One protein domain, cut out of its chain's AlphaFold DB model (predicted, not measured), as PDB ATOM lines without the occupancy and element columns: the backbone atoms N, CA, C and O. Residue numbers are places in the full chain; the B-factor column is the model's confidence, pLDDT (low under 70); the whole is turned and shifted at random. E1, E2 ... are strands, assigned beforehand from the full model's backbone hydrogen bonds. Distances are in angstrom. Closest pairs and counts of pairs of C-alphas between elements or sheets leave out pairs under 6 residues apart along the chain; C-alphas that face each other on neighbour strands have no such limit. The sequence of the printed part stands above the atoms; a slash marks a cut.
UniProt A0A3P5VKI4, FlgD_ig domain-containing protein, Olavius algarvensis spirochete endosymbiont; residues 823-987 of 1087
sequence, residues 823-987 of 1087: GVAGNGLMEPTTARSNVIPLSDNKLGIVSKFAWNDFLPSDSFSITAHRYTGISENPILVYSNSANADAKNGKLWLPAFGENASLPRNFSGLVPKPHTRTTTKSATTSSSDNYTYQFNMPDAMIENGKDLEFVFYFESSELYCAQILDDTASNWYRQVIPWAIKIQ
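This is residues 823 to 987 of the 1087 residues of the protein "FlgD_ig domain-containing protein" of Olavius algarvensis spirochete endosymbiont (UniProt A0A3P5VKI4). With little regular structure, this is a sandwich of two strongly twisted sheets face to face: branched, mixed E2 E4 E5 E8 E9 E10, and antiparallel E1 E3 E7 E6. The 165 printed residues hold ten named strands, E1 to E10 in chain order, and no named helix: all strand. It is compact, radius of gyration of the C-alphas 15.6 A, spanning 51 by 36 by 33 A.

E8, residues 949 to 957, runs 26.1 A from C-alpha 949 at (26.515, 65.913, 104.748). Its sheet adds E4, 879 to 884; E5, 922 to 924; E9, 962 to 964; E10, 982 to 986; E2, 854 to 859. The other has E1, 830 to 837, from (14.553, 85.911, 109.787); E3, 864 to 870; E7, 933 to 938; E6, 928 to 930.

E4 is on one side of E8, N 881 to O 954 2.9 A; E9, its hairpin partner, and E10 on the other, N 957 to O 962 2.9 A, N 953 to O 982 2.8 A. E2 is parallel to E10, N 859 to O 985 2.9 A. The sheets' facing parts are 9.7 A centre to centre.

The printed part has no cut. Links E1 to E2, E4 to E5 and E9 to E10 are long. Low-confidence residues, pLDDT under 70, include 839 to 848.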
ATOM      1  N   GLY A 823       9.044  85.087 104.482       87.94
ATOM      2  CA  GLY A 823       9.092  86.406 103.859       87.94
ATOM      3  C   GLY A 823       9.783  86.374 102.504       87.94
ATOM      4  O   GLY A 823      10.367  85.362 102.116       87.94
ATOM      5  N   VAL A 824       9.659  87.481 101.776       85.00
ATOM      6  CA  VAL A 824      10.330  87.664 100.484       85.00
ATOM      7  C   VAL A 824      11.840  87.781 100.688       85.00
ATOM      8  O   VAL A 824      12.297  88.242 101.737       85.00
ATOM      9  N   ALA A 825      12.624  87.374  99.693       74.31
ATOM     10  CA  ALA A 825      14.083  87.423  99.787       74.31
ATOM     11  C   ALA A 825      14.583  88.852 100.092       74.31
ATOM     12  O   ALA A 825      14.232  89.801  99.390       74.31
ATOM     13  N   GLY A 826      15.413  89.009 101.129       74.12
ATOM     14  CA  GLY A 826      15.913  90.305 101.601       74.12
ATOM     15  C   GLY A 826      14.971  91.047 102.559       74.12
ATOM     16  O   GLY A 826      15.290  92.162 102.972       74.12
ATOM     17  N   ASN A 827      13.799  90.480 102.870       74.00
ATOM     18  CA  ASN A 827      12.826  91.041 103.810       74.00
ATOM     19  C   ASN A 827      12.065  89.935 104.576       74.00
ATOM     20  O   ASN A 827      10.853  90.027 104.800       74.00
ATOM     21  N   GLY A 828      12.768  88.854 104.932       78.56
ATOM     22  CA  GLY A 828      12.249  87.758 105.756       78.56
ATOM     23  C   GLY A 828      12.055  88.145 107.226       78.56
ATOM     24  O   GLY A 828      12.743  89.035 107.718       78.56
ATOM     25  N   LEU A 829      11.178  87.440 107.968       89.12
ATOM     26  CA  LEU A 829      11.127  87.560 109.443       89.12
ATOM     27  C   LEU A 829      12.495  87.251 110.068       89.12
ATOM     28  O   LEU A 829      12.933  87.917 111.007       89.12
ATOM     29  N   MET A 830      13.170  86.251 109.510       92.12
ATOM     30  CA  MET A 830      14.553  85.911 109.787       92.12
ATOM     31  C   MET A 830      15.156  85.299 108.526       92.12
ATOM     32  O   MET A 830      14.540  84.423 107.923       92.12
ATOM     33  N   GLU A 831      16.342  85.740 108.121       92.31
ATOM     34  CA  GLU A 831      17.024  85.202 106.944       92.31
ATOM     35  C   GLU A 831      18.547  85.162 107.131       92.31
ATOM     36  O   GLU A 831      19.148  86.123 107.613       92.31
ATOM     37  N   PRO A 832      19.227  84.070 106.756       94.19
ATOM     38  CA  PRO A 832      20.674  84.015 106.784       94.19
ATOM     39  C   PRO A 832      21.248  84.855 105.639       94.19
ATOM     40  O   PRO A 832      20.895  84.691 104.473       94.19
ATOM     41  N   THR A 833      22.169  85.754 105.970       92.12
ATOM     42  CA  THR A 833      22.779  86.675 105.005       92.12
ATOM     43  C   THR A 833      24.140  86.182 104.549       92.12
ATOM     44  O   THR A 833      24.517  86.338 103.386       92.12
ATOM     45  N   THR A 834      24.929  85.596 105.450       91.44
ATOM     46  CA  THR A 834      26.247  85.067 105.099       91.44
ATOM     47  C   THR A 834      26.705  84.001 106.084       91.44
ATOM     48  O   THR A 834      26.638  84.222 107.284       91.44
ATOM     49  N   ALA A 835      27.262  82.888 105.611       91.69
ATOM     50  CA  ALA A 835      28.051  81.984 106.446       91.69
ATOM     51  C   ALA A 835      29.523  82.050 106.046       91.69
ATOM     52  O   ALA A 835      29.820  82.159 104.860       91.69
ATOM     53  N   ARG A 836      30.447  82.044 107.009       87.81
ATOM     54  CA  ARG A 836      31.879  82.294 106.784       87.81
ATOM     55  C   ARG A 836      32.747  81.331 107.578       87.81
ATOM     56  O   ARG A 836      32.565  81.219 108.781       87.81
ATOM     57  N   SER A 837      33.707  80.677 106.931       83.62
ATOM     58  CA  SER A 837      34.725  79.866 107.604       83.62
ATOM     59  C   SER A 837      35.692  80.754 108.386       83.62
ATOM     60  O   SER A 837      36.192  81.747 107.861       83.62
ATOM     61  N   ASN A 838      36.016  80.354 109.615       75.88
ATOM     62  CA  ASN A 838      36.947  81.083 110.481       75.88
ATOM     63  C   ASN A 838      38.419  80.745 110.192       75.88
ATOM     64  O   ASN A 838      39.317  81.378 110.742       75.88
ATOM     65  N   VAL A 839      38.674  79.724 109.366       65.25
ATOM     66  CA  VAL A 839      40.007  79.127 109.169       65.25
ATOM     67  C   VAL A 839      40.572  79.410 107.769       65.25
ATOM     68  O   VAL A 839      41.782  79.306 107.560       65.25
ATOM     69  N   ILE A 840      39.737  79.799 106.798       62.38
ATOM     70  CA  ILE A 840      40.164  80.099 105.420       62.38
ATOM     71  C   ILE A 840      40.333  81.625 105.244       62.38
ATOM     72  O   ILE A 840      39.368  82.359 105.447       62.38
ATOM     73  N   PRO A 841      41.529  82.131 104.858       51.34
ATOM     74  CA  PRO A 841      41.771  83.566 104.692       51.34
ATOM     75  C   PRO A 841      40.903  84.229 103.609       51.34
ATOM     76  O   PRO A 841      40.766  83.720 102.496       51.34
ATOM     77  N   LEU A 842      40.394  85.420 103.937       51.28
ATOM     78  CA  LEU A 842      39.577  86.298 103.094       51.28
ATOM     79  C   LEU A 842      40.424  86.982 102.004       51.28
ATOM     80  O   LEU A 842      40.802  88.142 102.144       51.28
ATOM     81  N   SER A 843      40.730  86.294 100.906       48.38
ATOM     82  CA  SER A 843      41.254  86.948  99.699       48.38
ATOM     83  C   SER A 843      40.294  86.737  98.527       48.38
ATOM     84  O   SER A 843      40.469  85.822  97.729       48.38
ATOM     85  N   ASP A 844      39.247  87.565  98.482       46.00
ATOM     86  CA  ASP A 844      38.398  87.887  97.314       46.00
ATOM     87  C   ASP A 844      37.739  86.712  96.545       46.00
ATOM     88  O   ASP A 844      37.264  86.840  95.409       46.00
ATOM     89  N   ASN A 845      37.672  85.540  97.180       53.91
ATOM     90  CA  ASN A 845      37.113  84.317  96.623       53.91
ATOM     91  C   ASN A 845      35.948  83.813  97.470       53.91
ATOM     92  O   ASN A 845      36.072  83.677  98.680       53.91
ATOM     93  N   LYS A 846      34.835  83.472  96.809       53.12
ATOM     94  CA  LYS A 846      33.587  82.927  97.384       53.12
ATOM     95  C   LYS A 846      33.736  81.557  98.079       53.12
ATOM     96  O   LYS A 846      32.761  80.847  98.259       53.12
ATOM     97  N   LEU A 847      34.947  81.129  98.418       57.12
ATOM     98  CA  LEU A 847      35.212  79.839  99.041       57.12
ATOM     99  C   LEU A 847      35.429  80.021 100.539       57.12
ATOM    100  O   LEU A 847      36.248  80.832 100.957       57.12
ATOM    101  N   GLY A 848      34.664  79.273 101.333       66.56
ATOM    102  CA  GLY A 848      34.519  79.552 102.758       66.56
ATOM    103  C   GLY A 848      33.535  80.688 103.048       66.56
ATOM    104  O   GLY A 848      33.472  81.119 104.192       66.56
ATOM    105  N   ILE A 849      32.776  81.165 102.052       79.69
ATOM    106  CA  ILE A 849      31.653  82.087 102.235       79.69
ATOM    107  C   ILE A 849      30.430  81.529 101.503       79.69
ATOM    108  O   ILE A 849      30.495  81.299 100.301       79.69
ATOM    109  N   VAL A 850      29.315  81.365 102.209       84.69
ATOM    110  CA  VAL A 850      28.006  81.039 101.627       84.69
ATOM    111  C   VAL A 850      27.127  82.273 101.705       84.69
ATOM    112  O   VAL A 850      26.998  82.867 102.775       84.69
ATOM    113  N   SER A 851      26.521  82.654 100.584       85.19
ATOM    114  CA  SER A 851      25.517  83.726 100.525       85.19
ATOM    115  C   SER A 851      24.181  83.254  99.951       85.19
ATOM    116  O   SER A 851      23.229  84.025  99.913       85.19
ATOM    117  N   LYS A 852      24.106  82.007  99.465       85.38
ATOM    118  CA  LYS A 852      22.868  81.357  99.026       85.38
ATOM    119  C   LYS A 852      22.690  80.041  99.770       85.38
ATOM    120  O   LYS A 852      23.469  79.108  99.598       85.38
ATOM    121  N   PHE A 853      21.627  79.948 100.551       89.69
ATOM    122  CA  PHE A 853      21.406  78.861 101.502       89.69
ATOM    123  C   PHE A 853      20.418  77.820 100.962       89.69
ATOM    124  O   PHE A 853      19.450  77.472 101.624       89.69
ATOM    125  N   ALA A 854      20.644  77.354  99.732       85.50
ATOM    126  CA  ALA A 854      19.787  76.388  99.037       85.50
ATOM    127  C   ALA A 854      20.627  75.285  98.365       85.50
ATOM    128  O   ALA A 854      20.540  75.080  97.157       85.50
ATOM    129  N   TRP A 855      21.509  74.628  99.132       83.56
ATOM    130  CA  TRP A 855      22.382  73.520  98.685       83.56
ATOM    131  C   TRP A 855      23.347  73.846  97.526       83.56
ATOM    132  O   TRP A 855      23.927  72.942  96.918       83.56
ATOM    133  N   ASN A 856      23.545  75.120  97.190       76.25
ATOM    134  CA  ASN A 856      24.377  75.521  96.051       76.25
ATOM    135  C   ASN A 856      25.842  75.747  96.439       76.25
ATOM    136  O   ASN A 856      26.741  75.349  95.700       76.25
ATOM    137  N   ASP A 857      26.071  76.336  97.610       79.81
ATOM    138  CA  ASP A 857      27.402  76.644  98.129       79.81
ATOM    139  C   ASP A 857      27.775  75.680  99.270       79.81
ATOM    140  O   ASP A 857      26.907  75.044  99.881       79.81
ATOM    141  N   PHE A 858      29.074  75.573  99.568       82.38
ATOM    142  CA  PHE A 858      29.583  74.669 100.599       82.38
ATOM    143  C   PHE A 858      30.562  75.341 101.569       82.38
ATOM    144  O   PHE A 858      31.260  76.299 101.222       82.38
ATOM    145  N   LEU A 859      30.650  74.786 102.776       84.44
ATOM    146  CA  LEU A 859      31.671  75.092 103.777       84.44
ATOM    147  C   LEU A 859      32.466  73.826 104.130       84.44
ATOM    148  O   LEU A 859      31.903  72.733 104.120       84.44
ATOM    149  N   PRO A 860      33.766  73.936 104.455       80.38
ATOM    150  CA  PRO A 860      34.503  72.821 105.051       80.38
ATOM    151  C   PRO A 860      33.924  72.455 106.425       80.38
ATOM    152  O   PRO A 860      33.310  73.292 107.083       80.38
ATOM    153  N   SER A 861      34.196  71.236 106.901       83.62
ATOM    154  CA  SER A 861      33.865  70.788 108.273       83.62
ATOM    155  C   SER A 861      34.774  71.409 109.357       83.62
ATOM    156  O   SER A 861      35.130  70.756 110.329       83.62
ATOM    157  N   ASP A 862      35.184  72.664 109.162       83.31
ATOM    158  CA  ASP A 862      35.983  73.462 110.098       83.31
ATOM    159  C   ASP A 862      35.079  74.461 110.849       83.31
ATOM    160  O   ASP A 862      33.904  74.607 110.524       83.31
ATOM    161  N   SER A 863      35.603  75.197 111.837       89.19
ATOM    162  CA  SER A 863      34.826  76.242 112.522       89.19
ATOM    163  C   SER A 863      34.385  77.349 111.551       89.19
ATOM    164  O   SER A 863      35.184  77.844 110.746       89.19
ATOM    165  N   PHE A 864      33.130  77.783 111.651       91.50
ATOM    166  CA  PHE A 864      32.533  78.838 110.826       91.50
ATOM    167  C   PHE A 864      31.482  79.622 111.620       91.50
ATOM    168  O   PHE A 864      31.061  79.208 112.698       91.50
ATOM    169  N   SER A 865      31.043  80.759 111.094       93.06
ATOM    170  CA  SER A 865      29.951  81.556 111.649       93.06
ATOM    171  C   SER A 865      28.832  81.722 110.629       93.06
ATOM    172  O   SER A 865      29.129  81.987 109.466       93.06
ATOM    173  N   ILE A 866      27.570  81.640 111.047       95.31
ATOM    174  CA  ILE A 866      26.416  82.048 110.231       95.31
ATOM    175  C   ILE A 866      25.918  83.389 110.755       95.31
ATOM    176  O   ILE A 866      25.591  83.496 111.930       95.31
ATOM    177  N   THR A 867      25.847  84.401 109.903       94.88
ATOM    178  CA  THR A 867      25.176  85.671 110.178       94.88
ATOM    179  C   THR A 867      23.816  85.673 109.501       94.88
ATOM    180  O   THR A 867      23.684  85.274 108.342       94.88
ATOM    181  N   ALA A 868      22.809  86.132 110.230       95.25
ATOM    182  CA  ALA A 868      21.437  86.231 109.779       95.25
ATOM    183  C   ALA A 868      20.823  87.565 110.207       95.25
ATOM    184  O   ALA A 868      21.187  88.119 111.244       95.25
ATOM    185  N   HIS A 869      19.929  88.084 109.378       93.19
ATOM    186  CA  HIS A 869      19.204  89.322 109.582       93.19
ATOM    187  C   HIS A 869      17.777  89.008 110.026       93.19
ATOM    188  O   HIS A 869      17.072  88.227 109.388       93.19
ATOM    189  N   ARG A 870      17.362  89.618 111.131       92.00
ATOM    190  CA  ARG A 870      16.000  89.581 111.654       92.00
ATOM    191  C   ARG A 870      15.226  90.779 111.107       92.00
ATOM    192  O   ARG A 870      15.789  91.853 110.951       92.00
ATOM    193  N   TYR A 871      13.934  90.646 110.855       88.88
ATOM    194  CA  TYR A 871      13.129  91.796 110.452       88.88
ATOM    195  C   TYR A 871      13.158  92.917 111.512       88.88
ATOM    196  O   TYR A 871      12.999  92.668 112.713       88.88
ATOM    197  N   THR A 872      13.331  94.163 111.065       84.62
ATOM    198  CA  THR A 872      13.375  95.336 111.946       84.62
ATOM    199  C   THR A 872      12.016  95.583 112.593       84.62
ATOM    200  O   THR A 872      11.028  95.859 111.916       84.62
ATOM    201  N   GLY A 873      11.969  95.518 113.924       78.50
ATOM    202  CA  GLY A 873      10.738  95.668 114.712       78.50
ATOM    203  C   GLY A 873      10.316  94.401 115.457       78.50
ATOM    204  O   GLY A 873       9.445  94.474 116.320       78.50
ATOM    205  N   ILE A 874      10.966  93.265 115.195       83.69
ATOM    206  CA  ILE A 874      10.867  92.077 116.047       83.69
ATOM    207  C   ILE A 874      11.739  92.313 117.286       83.69
ATOM    208  O   ILE A 874      12.902  92.683 117.155       83.69
ATOM    209  N   SER A 875      11.208  92.130 118.496       83.25
ATOM    210  CA  SER A 875      11.982  92.258 119.747       83.25
ATOM    211  C   SER A 875      12.604  90.937 120.201       83.25
ATOM    212  O   SER A 875      13.511  90.930 121.032       83.25
ATOM    213  N   GLU A 876      12.151  89.827 119.630       87.75
ATOM    214  CA  GLU A 876      12.504  88.481 120.044       87.75
ATOM    215  C   GLU A 876      13.838  87.989 119.462       87.75
ATOM    216  O   GLU A 876      14.168  88.262 118.303       87.75
ATOM    217  N   ASN A 877      14.617  87.257 120.264       89.94
ATOM    218  CA  ASN A 877      15.903  86.704 119.850       89.94
ATOM    219  C   ASN A 877      15.716  85.340 119.159       89.94
ATOM    220  O   ASN A 877      15.239  84.408 119.801       89.94
ATOM    221  N   PRO A 878      16.146  85.180 117.897       93.19
ATOM    222  CA  PRO A 878      15.993  83.923 117.176       93.19
ATOM    223  C   PRO A 878      17.001  82.859 117.634       93.19
ATOM    224  O   PRO A 878      18.206  83.117 117.757       93.19
ATOM    225  N   ILE A 879      16.527  81.626 117.791       95.50
ATOM    226  CA  ILE A 879      17.346  80.431 118.017       95.50
ATOM    227  C   ILE A 879      17.528  79.707 116.680       95.50
ATOM    228  O   ILE A 879      16.570  79.509 115.943       95.50
ATOM    229  N   LEU A 880      18.754  79.306 116.344       96.81
ATOM    230  CA  LEU A 880      19.018  78.488 115.160       96.81
ATOM    231  C   LEU A 880      18.824  77.011 115.522       96.81
ATOM    232  O   LEU A 880      19.482  76.514 116.436       96.81
ATOM    233  N   VAL A 881      17.945  76.311 114.808       96.00
ATOM    234  CA  VAL A 881      17.688  74.871 114.958       96.00
ATOM    235  C   VAL A 881      18.228  74.157 113.727       96.00
ATOM    236  O   VAL A 881      17.883  74.529 112.612       96.00
ATOM    237  N   TYR A 882      19.087  73.156 113.904       94.62
ATOM    238  CA  TYR A 882      19.821  72.539 112.799       94.62
ATOM    239  C   TYR A 882      19.995  71.033 112.952       94.62
ATOM    240  O   TYR A 882      19.937  70.479 114.050       94.62
ATOM    241  N   SER A 883      20.224  70.385 111.814       93.00
ATOM    242  CA  SER A 883      20.459  68.951 111.684       93.00
ATOM    243  C   SER A 883      21.418  68.678 110.530       93.00
ATOM    244  O   SER A 883      21.468  69.439 109.561       93.00
ATOM    245  N   ASN A 884      22.114  67.539 110.586       87.62
ATOM    246  CA  ASN A 884      22.650  66.921 109.378       87.62
ATOM    247  C   ASN A 884      21.710  65.840 108.841       87.62
ATOM    248  O   ASN A 884      21.018  65.171 109.603       87.62
ATOM    249  N   SER A 885      21.695  65.646 107.521       68.19
ATOM    250  CA  SER A 885      20.933  64.566 106.867       68.19
ATOM    251  C   SER A 885      19.423  64.565 107.165       68.19
ATOM    252  O   SER A 885      18.845  63.495 107.365       68.19
ATOM    253  N   ALA A 886      18.777  65.731 107.206       67.12
ATOM    254  CA  ALA A 886      17.326  65.803 107.334       67.12
ATOM    255  C   ALA A 886      16.656  65.416 105.998       67.12
ATOM    256  O   ALA A 886      16.199  66.245 105.223       67.12
ATOM    257  N   ASN A 887      16.664  64.120 105.679       59.56
ATOM    258  CA  ASN A 887      15.877  63.586 104.572       59.56
ATOM    259  C   ASN A 887      14.409  63.582 105.005       59.56
ATOM    260  O   ASN A 887      14.033  62.780 105.856       59.56
ATOM    261  N   ALA A 888      13.602  64.467 104.426       55.84
ATOM    262  CA  ALA A 888      12.167  64.519 104.674       55.84
ATOM    263  C   ALA A 888      11.374  64.137 103.418       55.84
ATOM    264  O   ALA A 888      11.557  64.738 102.357       55.84
ATOM    265  N   ASP A 889      10.451  63.186 103.577       54.50
ATOM    266  CA  ASP A 889       9.292  63.002 102.704       54.50
ATOM    267  C   ASP A 889       8.210  64.002 103.151       54.50
ATOM    268  O   ASP A 889       7.304  63.651 103.899       54.50
ATOM    269  N   ALA A 890       8.343  65.285 102.796       60.84
ATOM    270  CA  ALA A 890       7.405  66.333 103.216       60.84
ATOM    271  C   ALA A 890       6.401  66.707 102.107       60.84
ATOM    272  O   ALA A 890       6.699  66.619 100.916       60.84
ATOM    273  N   LYS A 891       5.185  67.128 102.498       59.56
ATOM    274  CA  LYS A 891       4.105  67.519 101.561       59.56
ATOM    275  C   LYS A 891       4.339  68.883 100.898       59.56
ATOM    276  O   LYS A 891       3.810  69.147  99.819       59.56
ATOM    277  N   ASN A 892       5.123  69.755 101.526       68.88
ATOM    278  CA  ASN A 892       5.405  71.114 101.072       68.88
ATOM    279  C   ASN A 892       6.922  71.331 100.994       68.88
ATOM    280  O   ASN A 892       7.537  71.810 101.943       68.88
ATOM    281  N   GLY A 893       7.530  70.916  99.882       71.25
ATOM    282  CA  GLY A 893       8.985  70.911  99.723       71.25
ATOM    283  C   GLY A 893       9.670  69.842 100.582       71.25
ATOM    284  O   GLY A 893       9.082  68.814 100.892       71.25
ATOM    285  N   LYS A 894      10.935  70.071 100.949       80.69
ATOM    286  CA  LYS A 894      11.723  69.204 101.852       80.69
ATOM    287  C   LYS A 894      11.743  69.744 103.288       80.69
ATOM    288  O   LYS A 894      12.746  69.607 103.984       80.69
ATOM    289  N   LEU A 895      10.688  70.451 103.704       89.50
ATOM    290  CA  LEU A 895      10.627  71.029 105.043       89.50
ATOM    291  C   LEU A 895      10.590  69.931 106.106       89.50
ATOM    292  O   LEU A 895       9.776  69.017 106.047       89.50
ATOM    293  N   TRP A 896      11.441  70.071 107.111       89.44
ATOM    294  CA  TRP A 896      11.382  69.308 108.347       89.44
ATOM    295  C   TRP A 896      11.286  70.279 109.518       89.44
ATOM    296  O   TRP A 896      11.759  71.415 109.446       89.44
ATOM    297  N   LEU A 897      10.685  69.815 110.607       88.56
ATOM    298  CA  LEU A 897      10.604  70.542 111.869       88.56
ATOM    299  C   LEU A 897      11.137  69.641 112.990       88.56
ATOM    300  O   LEU A 897      11.026  68.420 112.868       88.56
ATOM    301  N   PRO A 898      11.750  70.199 114.050       88.75
ATOM    302  CA  PRO A 898      12.180  69.422 115.216       88.75
ATOM    303  C   PRO A 898      10.977  68.783 115.933       88.75
ATOM    304  O   PRO A 898       9.836  68.951 115.513       88.75
ATOM    305  N   ALA A 899      11.213  68.073 117.039       84.38
ATOM    306  CA  ALA A 899      10.134  67.537 117.872       84.38
ATOM    307  C   ALA A 899       9.070  68.608 118.204       84.38
ATOM    308  O   ALA A 899       9.380  69.643 118.797       84.38
ATOM    309  N   PHE A 900       7.819  68.340 117.821       79.06
ATOM    310  CA  PHE A 900       6.638  69.146 118.122       79.06
ATOM    311  C   PHE A 900       5.539  68.250 118.713       79.06
ATOM    312  O   PHE A 900       5.581  67.034 118.545       79.06
ATOM    313  N   GLY A 901       4.597  68.839 119.456       68.25
ATOM    314  CA  GLY A 901       3.438  68.105 119.977       68.25
ATOM    315  C   GLY A 901       2.359  67.956 118.906       68.25
ATOM    316  O   GLY A 901       2.257  68.814 118.043       68.25
ATOM    317  N   GLU A 902       1.557  66.898 118.965       64.69
ATOM    318  CA  GLU A 902       0.441  66.655 118.040       64.69
ATOM    319  C   GLU A 902      -0.880  66.818 118.803       64.69
ATOM    320  O   GLU A 902      -1.523  65.850 119.189       64.69
ATOM    321  N   ASN A 903      -1.248  68.061 119.130       60.44
ATOM    322  CA  ASN A 903      -2.495  68.343 119.842       60.44
ATOM    323  C   ASN A 903      -3.164  69.599 119.281       60.44
ATOM    324  O   ASN A 903      -2.569  70.672 119.278       60.44
ATOM    325  N   ALA A 904      -4.423  69.452 118.874       52.72
ATOM    326  CA  ALA A 904      -5.314  70.498 118.372       52.72
ATOM    327  C   ALA A 904      -5.454  71.729 119.272       52.72
ATOM    328  O   ALA A 904      -5.621  72.848 118.800       52.72
ATOM    329  N   SER A 905      -5.424  71.502 120.586       50.84
ATOM    330  CA  SER A 905      -5.556  72.546 121.604       50.84
ATOM    331  C   SER A 905      -4.228  73.243 121.912       50.84
ATOM    332  O   SER A 905      -4.204  74.250 122.622       50.84
ATOM    333  N   LEU A 906      -3.116  72.736 121.366       53.53
ATOM    334  CA  LEU A 906      -1.831  73.416 121.387       53.53
ATOM    335  C   LEU A 906      -1.654  74.227 120.093       53.53
ATOM    336  O   LEU A 906      -2.077  73.783 119.031       53.53
ATOM    337  N   PRO A 907      -0.937  75.365 120.122       50.91
ATOM    338  CA  PRO A 907      -0.681  76.190 118.931       50.91
ATOM    339  C   PRO A 907       0.131  75.498 117.822       50.91
ATOM    340  O   PRO A 907       0.475  76.129 116.828       50.91
ATOM    341  N   ARG A 908       0.538  74.242 118.030       59.75
ATOM    342  CA  ARG A 908       1.513  73.513 117.226       59.75
ATOM    343  C   ARG A 908       0.909  72.176 116.831       59.75
ATOM    344  O   ARG A 908       1.062  71.212 117.564       59.75
ATOM    345  N   ASN A 909       0.264  72.123 115.674       67.44
ATOM    346  CA  ASN A 909      -0.045  70.879 114.985       67.44
ATOM    347  C   ASN A 909       0.465  71.009 113.549       67.44
ATOM    348  O   ASN A 909      -0.211  71.530 112.673       67.44
ATOM    349  N   PHE A 910       1.710  70.589 113.325       77.31
ATOM    350  CA  PHE A 910       2.337  70.711 112.011       77.31
ATOM    351  C   PHE A 910       2.122  69.476 111.141       77.31
ATOM    352  O   PHE A 910       2.669  69.445 110.046       77.31
ATOM    353  N   SER A 911       1.337  68.489 111.577       69.81
ATOM    354  CA  SER A 911       1.092  67.231 110.854       69.81
ATOM    355  C   SER A 911       0.592  67.422 109.416       69.81
ATOM    356  O   SER A 911       0.937  66.655 108.513       69.81
ATOM    357  N   GLY A 912      -0.191  68.479 109.177       79.56
ATOM    358  CA  GLY A 912      -0.646  68.865 107.844       79.56
ATOM    359  C   GLY A 912       0.467  69.380 106.933       79.56
ATOM    360  O   GLY A 912       0.428  69.153 105.722       79.56
ATOM    361  N   LEU A 913       1.473  70.039 107.512       86.25
ATOM    362  CA  LEU A 913       2.592  70.661 106.805       86.25
ATOM    363  C   LEU A 913       3.806  69.721 106.687       86.25
ATOM    364  O   LEU A 913       4.431  69.633 105.627       86.25
ATOM    365  N   VAL A 914       4.133  69.022 107.775       85.25
ATOM    366  CA  VAL A 914       5.238  68.074 107.926       85.25
ATOM    367  C   VAL A 914       4.691  66.801 108.577       85.25
ATOM    368  O   VAL A 914       4.170  66.869 109.687       85.25
ATOM    369  N   PRO A 915       4.819  65.631 107.932       76.69
ATOM    370  CA  PRO A 915       4.074  64.446 108.352       76.69
ATOM    371  C   PRO A 915       4.510  63.876 109.706       76.69
ATOM    372  O   PRO A 915       3.690  63.324 110.432       76.69
ATOM    373  N   LYS A 916       5.799  63.992 110.049       79.00
ATOM    374  CA  LYS A 916       6.352  63.567 111.342       79.00
ATOM    375  C   LYS A 916       7.455  64.526 111.800       79.00
ATOM    376  O   LYS A 916       8.176  65.061 110.949       79.00
ATOM    377  N   PRO A 917       7.639  64.723 113.116       83.06
ATOM    378  CA  PRO A 917       8.759  65.493 113.637       83.06
ATOM    379  C   PRO A 917      10.107  64.824 113.339       83.06
ATOM    380  O   PRO A 917      10.263  63.606 113.438       83.06
ATOM    381  N   HIS A 918      11.120  65.637 113.050       86.25
ATOM    382  CA  HIS A 918      12.501  65.193 112.898       86.25
ATOM    383  C   HIS A 918      13.204  65.159 114.256       86.25
ATOM    384  O   HIS A 918      13.398  66.181 114.919       86.25
ATOM    385  N   THR A 919      13.607  63.967 114.687       84.88
ATOM    386  CA  THR A 919      14.098  63.734 116.056       84.88
ATOM    387  C   THR A 919      15.577  64.056 116.243       84.88
ATOM    388  O   THR A 919      16.022  64.274 117.369       84.88
ATOM    389  N   ARG A 920      16.364  64.132 115.162       89.19
ATOM    390  CA  ARG A 920      17.817  64.356 115.232       89.19
ATOM    391  C   ARG A 920      18.173  65.824 114.992       89.19
ATOM    392  O   ARG A 920      18.843  66.150 114.022       89.19
ATOM    393  N   THR A 921      17.738  66.706 115.886       91.50
ATOM    394  CA  THR A 921      17.994  68.157 115.812       91.50
ATOM    395  C   THR A 921      18.779  68.662 117.017       91.50
ATOM    396  O   THR A 921      18.842  68.015 118.059       91.50
ATOM    397  N   THR A 922      19.410  69.825 116.876       93.69
ATOM    398  CA  THR A 922      20.028  70.558 117.986       93.69
ATOM    399  C   THR A 922      19.832  72.062 117.791       93.69
ATOM    400  O   THR A 922      19.502  72.519 116.696       93.69
ATOM    401  N   THR A 923      20.040  72.849 118.845       95.19
ATOM    402  CA  THR A 923      19.830  74.302 118.830       95.19
ATOM    403  C   THR A 923      21.125  75.079 119.067       95.19
ATOM    404  O   THR A 923      22.126  74.540 119.552       95.19
ATOM    405  N   LYS A 924      21.147  76.355 118.667       95.06
ATOM    406  CA  LYS A 924      22.255  77.283 118.917       95.06
ATOM    407  C   LYS A 924      21.743  78.717 119.034       95.06
ATOM    408  O   LYS A 924      21.083  79.228 118.133       95.06
ATOM    409  N   SER A 925      22.094  79.378 120.131       95.31
ATOM    410  CA  SER A 925      21.846  80.809 120.326       95.31
ATOM    411  C   SER A 925      22.901  81.651 119.608       95.31
ATOM    412  O   SER A 925      24.033  81.207 119.389       95.31
ATOM    413  N   ALA A 926      22.548  82.885 119.251       94.06
ATOM    414  CA  ALA A 926      23.498  83.814 118.659       94.06
ATOM    415  C   ALA A 926      24.615  84.163 119.657       94.06
ATOM    416  O   ALA A 926      24.371  84.424 120.831       94.06
ATOM    417  N   THR A 927      25.853  84.180 119.175       94.25
ATOM    418  CA  THR A 927      27.050  84.537 119.946       94.25
ATOM    419  C   THR A 927      27.195  86.049 120.082       94.25
ATOM    420  O   THR A 927      27.636  86.544 121.115       94.25
ATOM    421  N   THR A 928      26.817  86.788 119.041       92.62
ATOM    422  CA  THR A 928      26.802  88.252 119.032       92.62
ATOM    423  C   THR A 928      25.596  88.745 118.249       92.62
ATOM    424  O   THR A 928      25.261  88.164 117.213       92.62
ATOM    425  N   SER A 929      25.005  89.852 118.685       89.19
ATOM    426  CA  SER A 929      23.981  90.581 117.941       89.19
ATOM    427  C   SER A 929      24.359  92.058 117.806       89.19
ATOM    428  O   SER A 929      24.988  92.639 118.690       89.19
ATOM    429  N   SER A 930      24.022  92.662 116.667       89.12
ATOM    430  CA  SER A 930      24.217  94.088 116.395       89.12
ATOM    431  C   SER A 930      23.033  94.612 115.591       89.12
ATOM    432  O   SER A 930      22.904  94.303 114.403       89.12
ATOM    433  N   SER A 931      22.193  95.432 116.228       86.56
ATOM    434  CA  SER A 931      20.873  95.807 115.704       86.56
ATOM    435  C   SER A 931      20.064  94.545 115.384       86.56
ATOM    436  O   SER A 931      19.809  93.750 116.284       86.56
ATOM    437  N   ASP A 932      19.735  94.318 114.113       90.44
ATOM    438  CA  ASP A 932      18.970  93.158 113.665       90.44
ATOM    439  C   ASP A 932      19.836  92.034 113.070       90.44
ATOM    440  O   ASP A 932      19.314  91.037 112.584       90.44
ATOM    441  N   ASN A 933      21.168  92.148 113.126       92.94
ATOM    442  CA  ASN A 933      22.070  91.087 112.677       92.94
ATOM    443  C   ASN A 933      22.495  90.190 113.843       92.94
ATOM    444  O   ASN A 933      23.056  90.671 114.828       92.94
ATOM    445  N   TYR A 934      22.313  88.881 113.687       95.56
ATOM    446  CA  TYR A 934      22.646  87.837 114.652       95.56
ATOM    447  C   TYR A 934      23.702  86.912 114.063       95.56
ATOM    448  O   TYR A 934      23.557  86.436 112.941       95.56
ATOM    449  N   THR A 935      24.778  86.657 114.805       95.69
ATOM    450  CA  THR A 935      25.856  85.761 114.368       95.69
ATOM    451  C   THR A 935      25.942  84.539 115.272       95.69
ATOM    452  O   THR A 935      26.083  84.670 116.485       95.69
ATOM    453  N   TYR A 936      25.887  83.353 114.672       96.19
ATOM    454  CA  TYR A 936      25.922  82.042 115.309       96.19
ATOM    455  C   TYR A 936      27.277  81.387 115.046       96.19
ATOM    456  O   TYR A 936      27.608  81.074 113.902       96.19
ATOM    457  N   GLN A 937      28.068  81.188 116.100       94.19
ATOM    458  CA  GLN A 937      29.407  80.619 116.000       94.19
ATOM    459  C   GLN A 937      29.385  79.087 116.137       94.19
ATOM    460  O   GLN A 937      28.983  78.543 117.166       94.19
ATOM    461  N   PHE A 938      29.868  78.377 115.117       92.94
ATOM    462  CA  PHE A 938      30.057  76.926 115.122       92.94
ATOM    463  C   PHE A 938      31.533  76.624 115.383       92.94
ATOM    464  O   PHE A 938      32.404  76.980 114.589       92.94
ATOM    465  N   ASN A 939      31.818  75.996 116.522       89.69
ATOM    466  CA  ASN A 939      33.168  75.605 116.918       89.69
ATOM    467  C   ASN A 939      33.314  74.093 116.749       89.69
ATOM    468  O   ASN A 939      32.467  73.353 117.239       89.69
ATOM    469  N   MET A 940      34.371  73.639 116.073       83.75
ATOM    470  CA  MET A 940      34.631  72.206 115.910       83.75
ATOM    471  C   MET A 940      35.288  71.582 117.156       83.75
ATOM    472  O   MET A 940      36.146  72.231 117.763       83.75
ATOM    473  N   PRO A 941      34.964  70.316 117.496       87.94
ATOM    474  CA  PRO A 941      34.012  69.439 116.803       87.94
ATOM    475  C   PRO A 941      32.546  69.752 117.160       87.94
ATOM    476  O   PRO A 941      32.231  70.002 118.320       87.94
ATOM    477  N   ASP A 942      31.648  69.680 116.174       90.69
ATOM    478  CA  ASP A 942      30.191  69.758 116.360       90.69
ATOM    479  C   ASP A 942      29.554  68.495 115.757       90.69
ATOM    480  O   ASP A 942      29.845  68.136 114.616       90.69
ATOM    481  N   ALA A 943      28.713  67.799 116.528       89.12
ATOM    482  CA  ALA A 943      28.159  66.499 116.143       89.12
ATOM    483  C   ALA A 943      27.215  66.563 114.930       89.12
ATOM    484  O   ALA A 943      26.981  65.537 114.295       89.12
ATOM    485  N   MET A 944      26.677  67.744 114.603       90.38
ATOM    486  CA  MET A 944      25.835  67.937 113.421       90.38
ATOM    487  C   MET A 944      26.620  68.468 112.215       90.38
ATOM    488  O   MET A 944      26.037  68.646 111.152       90.38
ATOM    489  N   ILE A 945      27.930  68.705 112.319       90.38
ATOM    490  CA  ILE A 945      28.755  69.182 111.200       90.38
ATOM    491  C   ILE A 945      29.679  68.060 110.738       90.38
ATOM    492  O   ILE A 945      30.735  67.805 111.312       90.38
ATOM    493  N   GLU A 946      29.281  67.391 109.659       88.69
ATOM    494  CA  GLU A 946      29.973  66.216 109.134       88.69
ATOM    495  C   GLU A 946      30.340  66.409 107.658       88.69
ATOM    496  O   GLU A 946      29.531  66.857 106.846       88.69
ATOM    497  N   ASN A 947      31.567  66.041 107.284       88.31
ATOM    498  CA  ASN A 947      32.008  66.088 105.893       88.31
ATOM    499  C   ASN A 947      31.168  65.159 104.998       88.31
ATOM    500  O   ASN A 947      31.065  63.963 105.262       88.31
ATOM    501  N   GLY A 948      30.652  65.694 103.892       86.69
ATOM    502  CA  GLY A 948      29.801  64.983 102.939       86.69
ATOM    503  C   GLY A 948      28.313  64.995 103.299       86.69
ATOM    504  O   GLY A 948      27.536  64.326 102.619       86.69
ATOM    505  N   LYS A 949      27.913  65.722 104.350       89.00
ATOM    506  CA  LYS A 949      26.515  65.913 104.748       89.00
ATOM    507  C   LYS A 949      26.068  67.349 104.489       89.00
ATOM    508  O   LYS A 949      26.884  68.267 104.466       89.00
ATOM    509  N   ASP A 950      24.766  67.546 104.342       89.50
ATOM    510  CA  ASP A 950      24.176  68.881 104.307       89.50
ATOM    511  C   ASP A 950      23.864  69.331 105.735       89.50
ATOM    512  O   ASP A 950      23.323  68.556 106.528       89.50
ATOM    513  N   LEU A 951      24.237  70.570 106.058       92.12
ATOM    514  CA  LEU A 951      23.759  71.290 107.229       92.12
ATOM    515  C   LEU A 951      22.472  71.995 106.834       92.12
ATOM    516  O   LEU A 951      22.503  72.974 106.087       92.12
ATOM    517  N   GLU A 952      21.363  71.523 107.375       93.25
ATOM    518  CA  GLU A 952      20.066  72.157 107.198       93.25
ATOM    519  C   GLU A 952      19.639  72.817 108.501       93.25
ATOM    520  O   GLU A 952      19.945  72.318 109.588       93.25
ATOM    521  N   PHE A 953      18.946  73.947 108.400       94.31
ATOM    522  CA  PHE A 953      18.514  74.702 109.562       94.31
ATOM    523  C   PHE A 953      17.273  75.557 109.308       94.31
ATOM    524  O   PHE A 953      16.997  76.007 108.196       94.31
ATOM    525  N   VAL A 954      16.560  75.812 110.398       94.81
ATOM    526  CA  VAL A 954      15.457  76.767 110.526       94.81
ATOM    527  C   VAL A 954      15.770  77.711 111.686       94.81
ATOM    528  O   VAL A 954      16.634  77.426 112.521       94.81
ATOM    529  N   PHE A 955      15.082  78.846 111.751       95.75
ATOM    530  CA  PHE A 955      15.127  79.702 112.938       95.75
ATOM    531  C   PHE A 955      13.862  79.509 113.755       95.75
ATOM    532  O   PHE A 955      12.820  79.179 113.205       95.75
ATOM    533  N   TYR A 956      13.946  79.704 115.061       94.44
ATOM    534  CA  TYR A 956      12.822  79.572 115.968       94.44
ATOM    535  C   TYR A 956      12.726  80.802 116.859       94.44
ATOM    536  O   TYR A 956      13.711  81.207 117.483       94.44
ATOM    537  N   PHE A 957      11.534  81.383 116.886       92.50
ATOM    538  CA  PHE A 957      11.115  82.381 117.854       92.50
ATOM    539  C   PHE A 957      10.321  81.657 118.949       92.50
ATOM    540  O   PHE A 957       9.213  81.189 118.707       92.50
ATOM    541  N   GLU A 958      10.922  81.517 120.127       88.31
ATOM    542  CA  GLU A 958      10.369  80.876 121.319       88.31
ATOM    543  C   GLU A 958       9.124  81.580 121.895       88.31
ATOM    544  O   GLU A 958       8.163  80.905 122.240       88.31
ATOM    545  N   SER A 959       9.087  82.914 121.961       87.81
ATOM    546  CA  SER A 959       7.949  83.672 122.519       87.81
ATOM    547  C   SER A 959       6.742  83.676 121.580       87.81
ATOM    548  O   SER A 959       5.612  83.509 122.035       87.81
ATOM    549  N   SER A 960       6.967  83.837 120.275       85.94
ATOM    550  CA  SER A 960       5.915  83.693 119.260       85.94
ATOM    551  C   SER A 960       5.598  82.236 118.904       85.94
ATOM    552  O   SER A 960       4.623  81.991 118.192       85.94
ATOM    553  N   GLU A 961       6.404  81.285 119.380       87.50
ATOM    554  CA  GLU A 961       6.381  79.865 119.021       87.50
ATOM    555  C   GLU A 961       6.420  79.598 117.503       87.50
ATOM    556  O   GLU A 961       5.724  78.724 116.991       87.50
ATOM    557  N   LEU A 962       7.239  80.351 116.765       90.62
ATOM    558  CA  LEU A 962       7.223  80.371 115.303       90.62
ATOM    559  C   LEU A 962       8.545  79.875 114.708       90.62
ATOM    560  O   LEU A 962       9.592  80.509 114.864       90.62
ATOM    561  N   TYR A 963       8.486  78.774 113.958       93.50
ATOM    562  CA  TYR A 963       9.594  78.360 113.097       93.50
ATOM    563  C   TYR A 963       9.617  79.214 111.837       93.50
ATOM    564  O   TYR A 963       8.589  79.414 111.204       93.50
ATOM    565  N   CYS A 964      10.786  79.704 111.453       94.38
ATOM    566  CA  CYS A 964      11.007  80.447 110.223       94.38
ATOM    567  C   CYS A 964      11.771  79.578 109.233       94.38
ATOM    568  O   CYS A 964      12.719  78.885 109.608       94.38
ATOM    569  N   ALA A 965      11.373  79.656 107.970       93.25
ATOM    570  CA  ALA A 965      11.973  78.921 106.865       93.25
ATOM    571  C   ALA A 965      12.036  79.823 105.622       93.25
ATOM    572  O   ALA A 965      11.599  80.976 105.660       93.25
ATOM    573  N   GLN A 966      12.569  79.309 104.514       91.31
ATOM    574  CA  GLN A 966      12.594  80.044 103.249       91.31
ATOM    575  C   GLN A 966      11.647  79.448 102.220       91.31
ATOM    576  O   GLN A 966      11.145  78.331 102.353       91.31
ATOM    577  N   ILE A 967      11.469  80.205 101.146       90.50
ATOM    578  CA  ILE A 967      10.733  79.799  99.960       90.50
ATOM    579  C   ILE A 967      11.708  79.804  98.795       90.50
ATOM    580  O   ILE A 967      12.471  80.756  98.635       90.50
ATOM    581  N   LEU A 968      11.700  78.732  98.005       87.00
ATOM    582  CA  LEU A 968      12.625  78.584  96.882       87.00
ATOM    583  C   LEU A 968      12.384  79.637  95.786       87.00
ATOM    584  O   LEU A 968      13.340  80.226  95.284       87.00
ATOM    585  N   ASP A 969      11.117  79.867  95.439       88.88
ATOM    586  CA  ASP A 969      10.667  80.907  94.515       88.88
ATOM    587  C   ASP A 969       9.367  81.531  95.036       88.88
ATOM    588  O   ASP A 969       8.282  80.943  94.970       88.88
ATOM    589  N   ASP A 970       9.478  82.740  95.578       87.38
ATOM    590  CA  ASP A 970       8.346  83.517  96.064       87.38
ATOM    591  C   ASP A 970       7.550  84.182  94.930       87.38
ATOM    592  O   ASP A 970       6.525  84.794  95.192       87.38
ATOM    593  N   THR A 971       7.931  84.051  93.663       90.00
ATOM    594  CA  THR A 971       7.139  84.558  92.529       90.00
ATOM    595  C   THR A 971       6.261  83.483  91.893       90.00
ATOM    596  O   THR A 971       5.339  83.798  91.135       90.00
ATOM    597  N   ALA A 972       6.491  82.215  92.238       91.00
ATOM    598  CA  ALA A 972       5.735  81.093  91.714       91.00
ATOM    599  C   ALA A 972       4.256  81.137  92.142       91.00
ATOM    600  O   ALA A 972       3.919  81.402  93.298       91.00
ATOM    601  N   SER A 973       3.349  80.783  91.226       90.44
ATOM    602  CA  SER A 973       1.902  80.695  91.498       90.44
ATOM    603  C   SER A 973       1.534  79.612  92.524       90.44
ATOM    604  O   SER A 973       0.433  79.626  93.082       90.44
ATOM    605  N   ASN A 974       2.456  78.680  92.776       91.06
ATOM    606  CA  ASN A 974       2.376  77.605  93.758       91.06
ATOM    607  C   ASN A 974       3.435  77.738  94.869       91.06
ATOM    608  O   ASN A 974       3.896  76.726  95.391       91.06
ATOM    609  N   TRP A 975       3.844  78.961  95.229       92.00
ATOM    610  CA  TRP A 975       4.867  79.223  96.258       92.00
ATOM    611  C   TRP A 975       4.632  78.464  97.579       92.00
ATOM    612  O   TRP A 975       5.583  78.057  98.241       92.00
ATOM    613  N   TYR A 976       3.369  78.206  97.935       91.69
ATOM    614  CA  TYR A 976       2.932  77.449  99.117       91.69
ATOM    615  C   TYR A 976       3.265  75.946  99.053       91.69
ATOM    616  O   TYR A 976       2.911  75.211  99.968       91.69
ATOM    617  N   ARG A 977       3.904  75.486  97.969       91.44
ATOM    618  CA  ARG A 977       4.489  74.144  97.790       91.44
ATOM    619  C   ARG A 977       6.021  74.146  97.803       91.44
ATOM    620  O   ARG A 977       6.633  73.110  97.559       91.44
ATOM    621  N   GLN A 978       6.640  75.309  98.004       91.00
ATOM    622  CA  GLN A 978       8.081  75.519  97.852       91.00
ATOM    623  C   GLN A 978       8.762  75.964  99.151       91.00
ATOM    624  O   GLN A 978       9.821  76.595  99.107       91.00
ATOM    625  N   VAL A 979       8.160  75.651 100.301       91.69
ATOM    626  CA  VAL A 979       8.757  75.939 101.608       91.69
ATOM    627  C   VAL A 979       9.871  74.929 101.888       91.69
ATOM    628  O   VAL A 979       9.699  73.724 101.729       91.69
ATOM    629  N   ILE A 980      11.049  75.414 102.265       90.19
ATOM    630  CA  ILE A 980      12.241  74.590 102.494       90.19
ATOM    631  C   ILE A 980      13.052  75.148 103.674       90.19
ATOM    632  O   ILE A 980      12.983  76.350 103.949       90.19
ATOM    633  N   PRO A 981      13.859  74.322 104.364       92.50
ATOM    634  CA  PRO A 981      14.831  74.840 105.318       92.50
ATOM    635  C   PRO A 981      15.931  75.612 104.577       92.50
ATOM    636  O   PRO A 981      16.101  75.491 103.358       92.50
ATOM    637  N   TRP A 982      16.724  76.384 105.314       92.75
ATOM    638  CA  TRP A 982      18.011  76.846 104.804       92.75
ATOM    639  C   TRP A 982      19.025  75.718 104.839       92.75
ATOM    640  O   TRP A 982      19.045  74.923 105.773       92.75
ATOM    641  N   ALA A 983      19.882  75.655 103.825       91.44
ATOM    642  CA  ALA A 983      20.815  74.552 103.673       91.44
ATOM    643  C   ALA A 983      22.181  74.982 103.143       91.44
ATOM    644  O   ALA A 983      22.295  75.779 102.204       91.44
ATOM    645  N   ILE A 984      23.224  74.390 103.719       90.81
ATOM    646  CA  ILE A 984      24.624  74.536 103.322       90.81
ATOM    647  C   ILE A 984      25.223  73.143 103.136       90.81
ATOM    648  O   ILE A 984      25.095  72.293 104.012       90.81
ATOM    649  N   LYS A 985      25.959  72.918 102.047       87.88
ATOM    650  CA  LYS A 985      26.743  71.687 101.893       87.88
ATOM    651  C   LYS A 985      27.955  71.715 102.826       87.88
ATOM    652  O   LYS A 985      28.734  72.664 102.773       87.88
ATOM    653  N   ILE A 986      28.169  70.686 103.644       88.31
ATOM    654  CA  ILE A 986      29.408  70.541 104.421       88.31
ATOM    655  C   ILE A 986      30.346  69.606 103.667       88.31
ATOM    656  O   ILE A 986      30.117  68.403 103.566       88.31
ATOM    657  N   GLN A 987      31.424  70.156 103.111       84.31
ATOM    658  CA  GLN A 987      32.369  69.405 102.296       84.31
ATOM    659  C   GLN A 987      33.804  69.908 102.462       84.31
ATOM    660  O   GLN A 987      34.138  71.058 102.174       84.31
TER     661      GLN A 987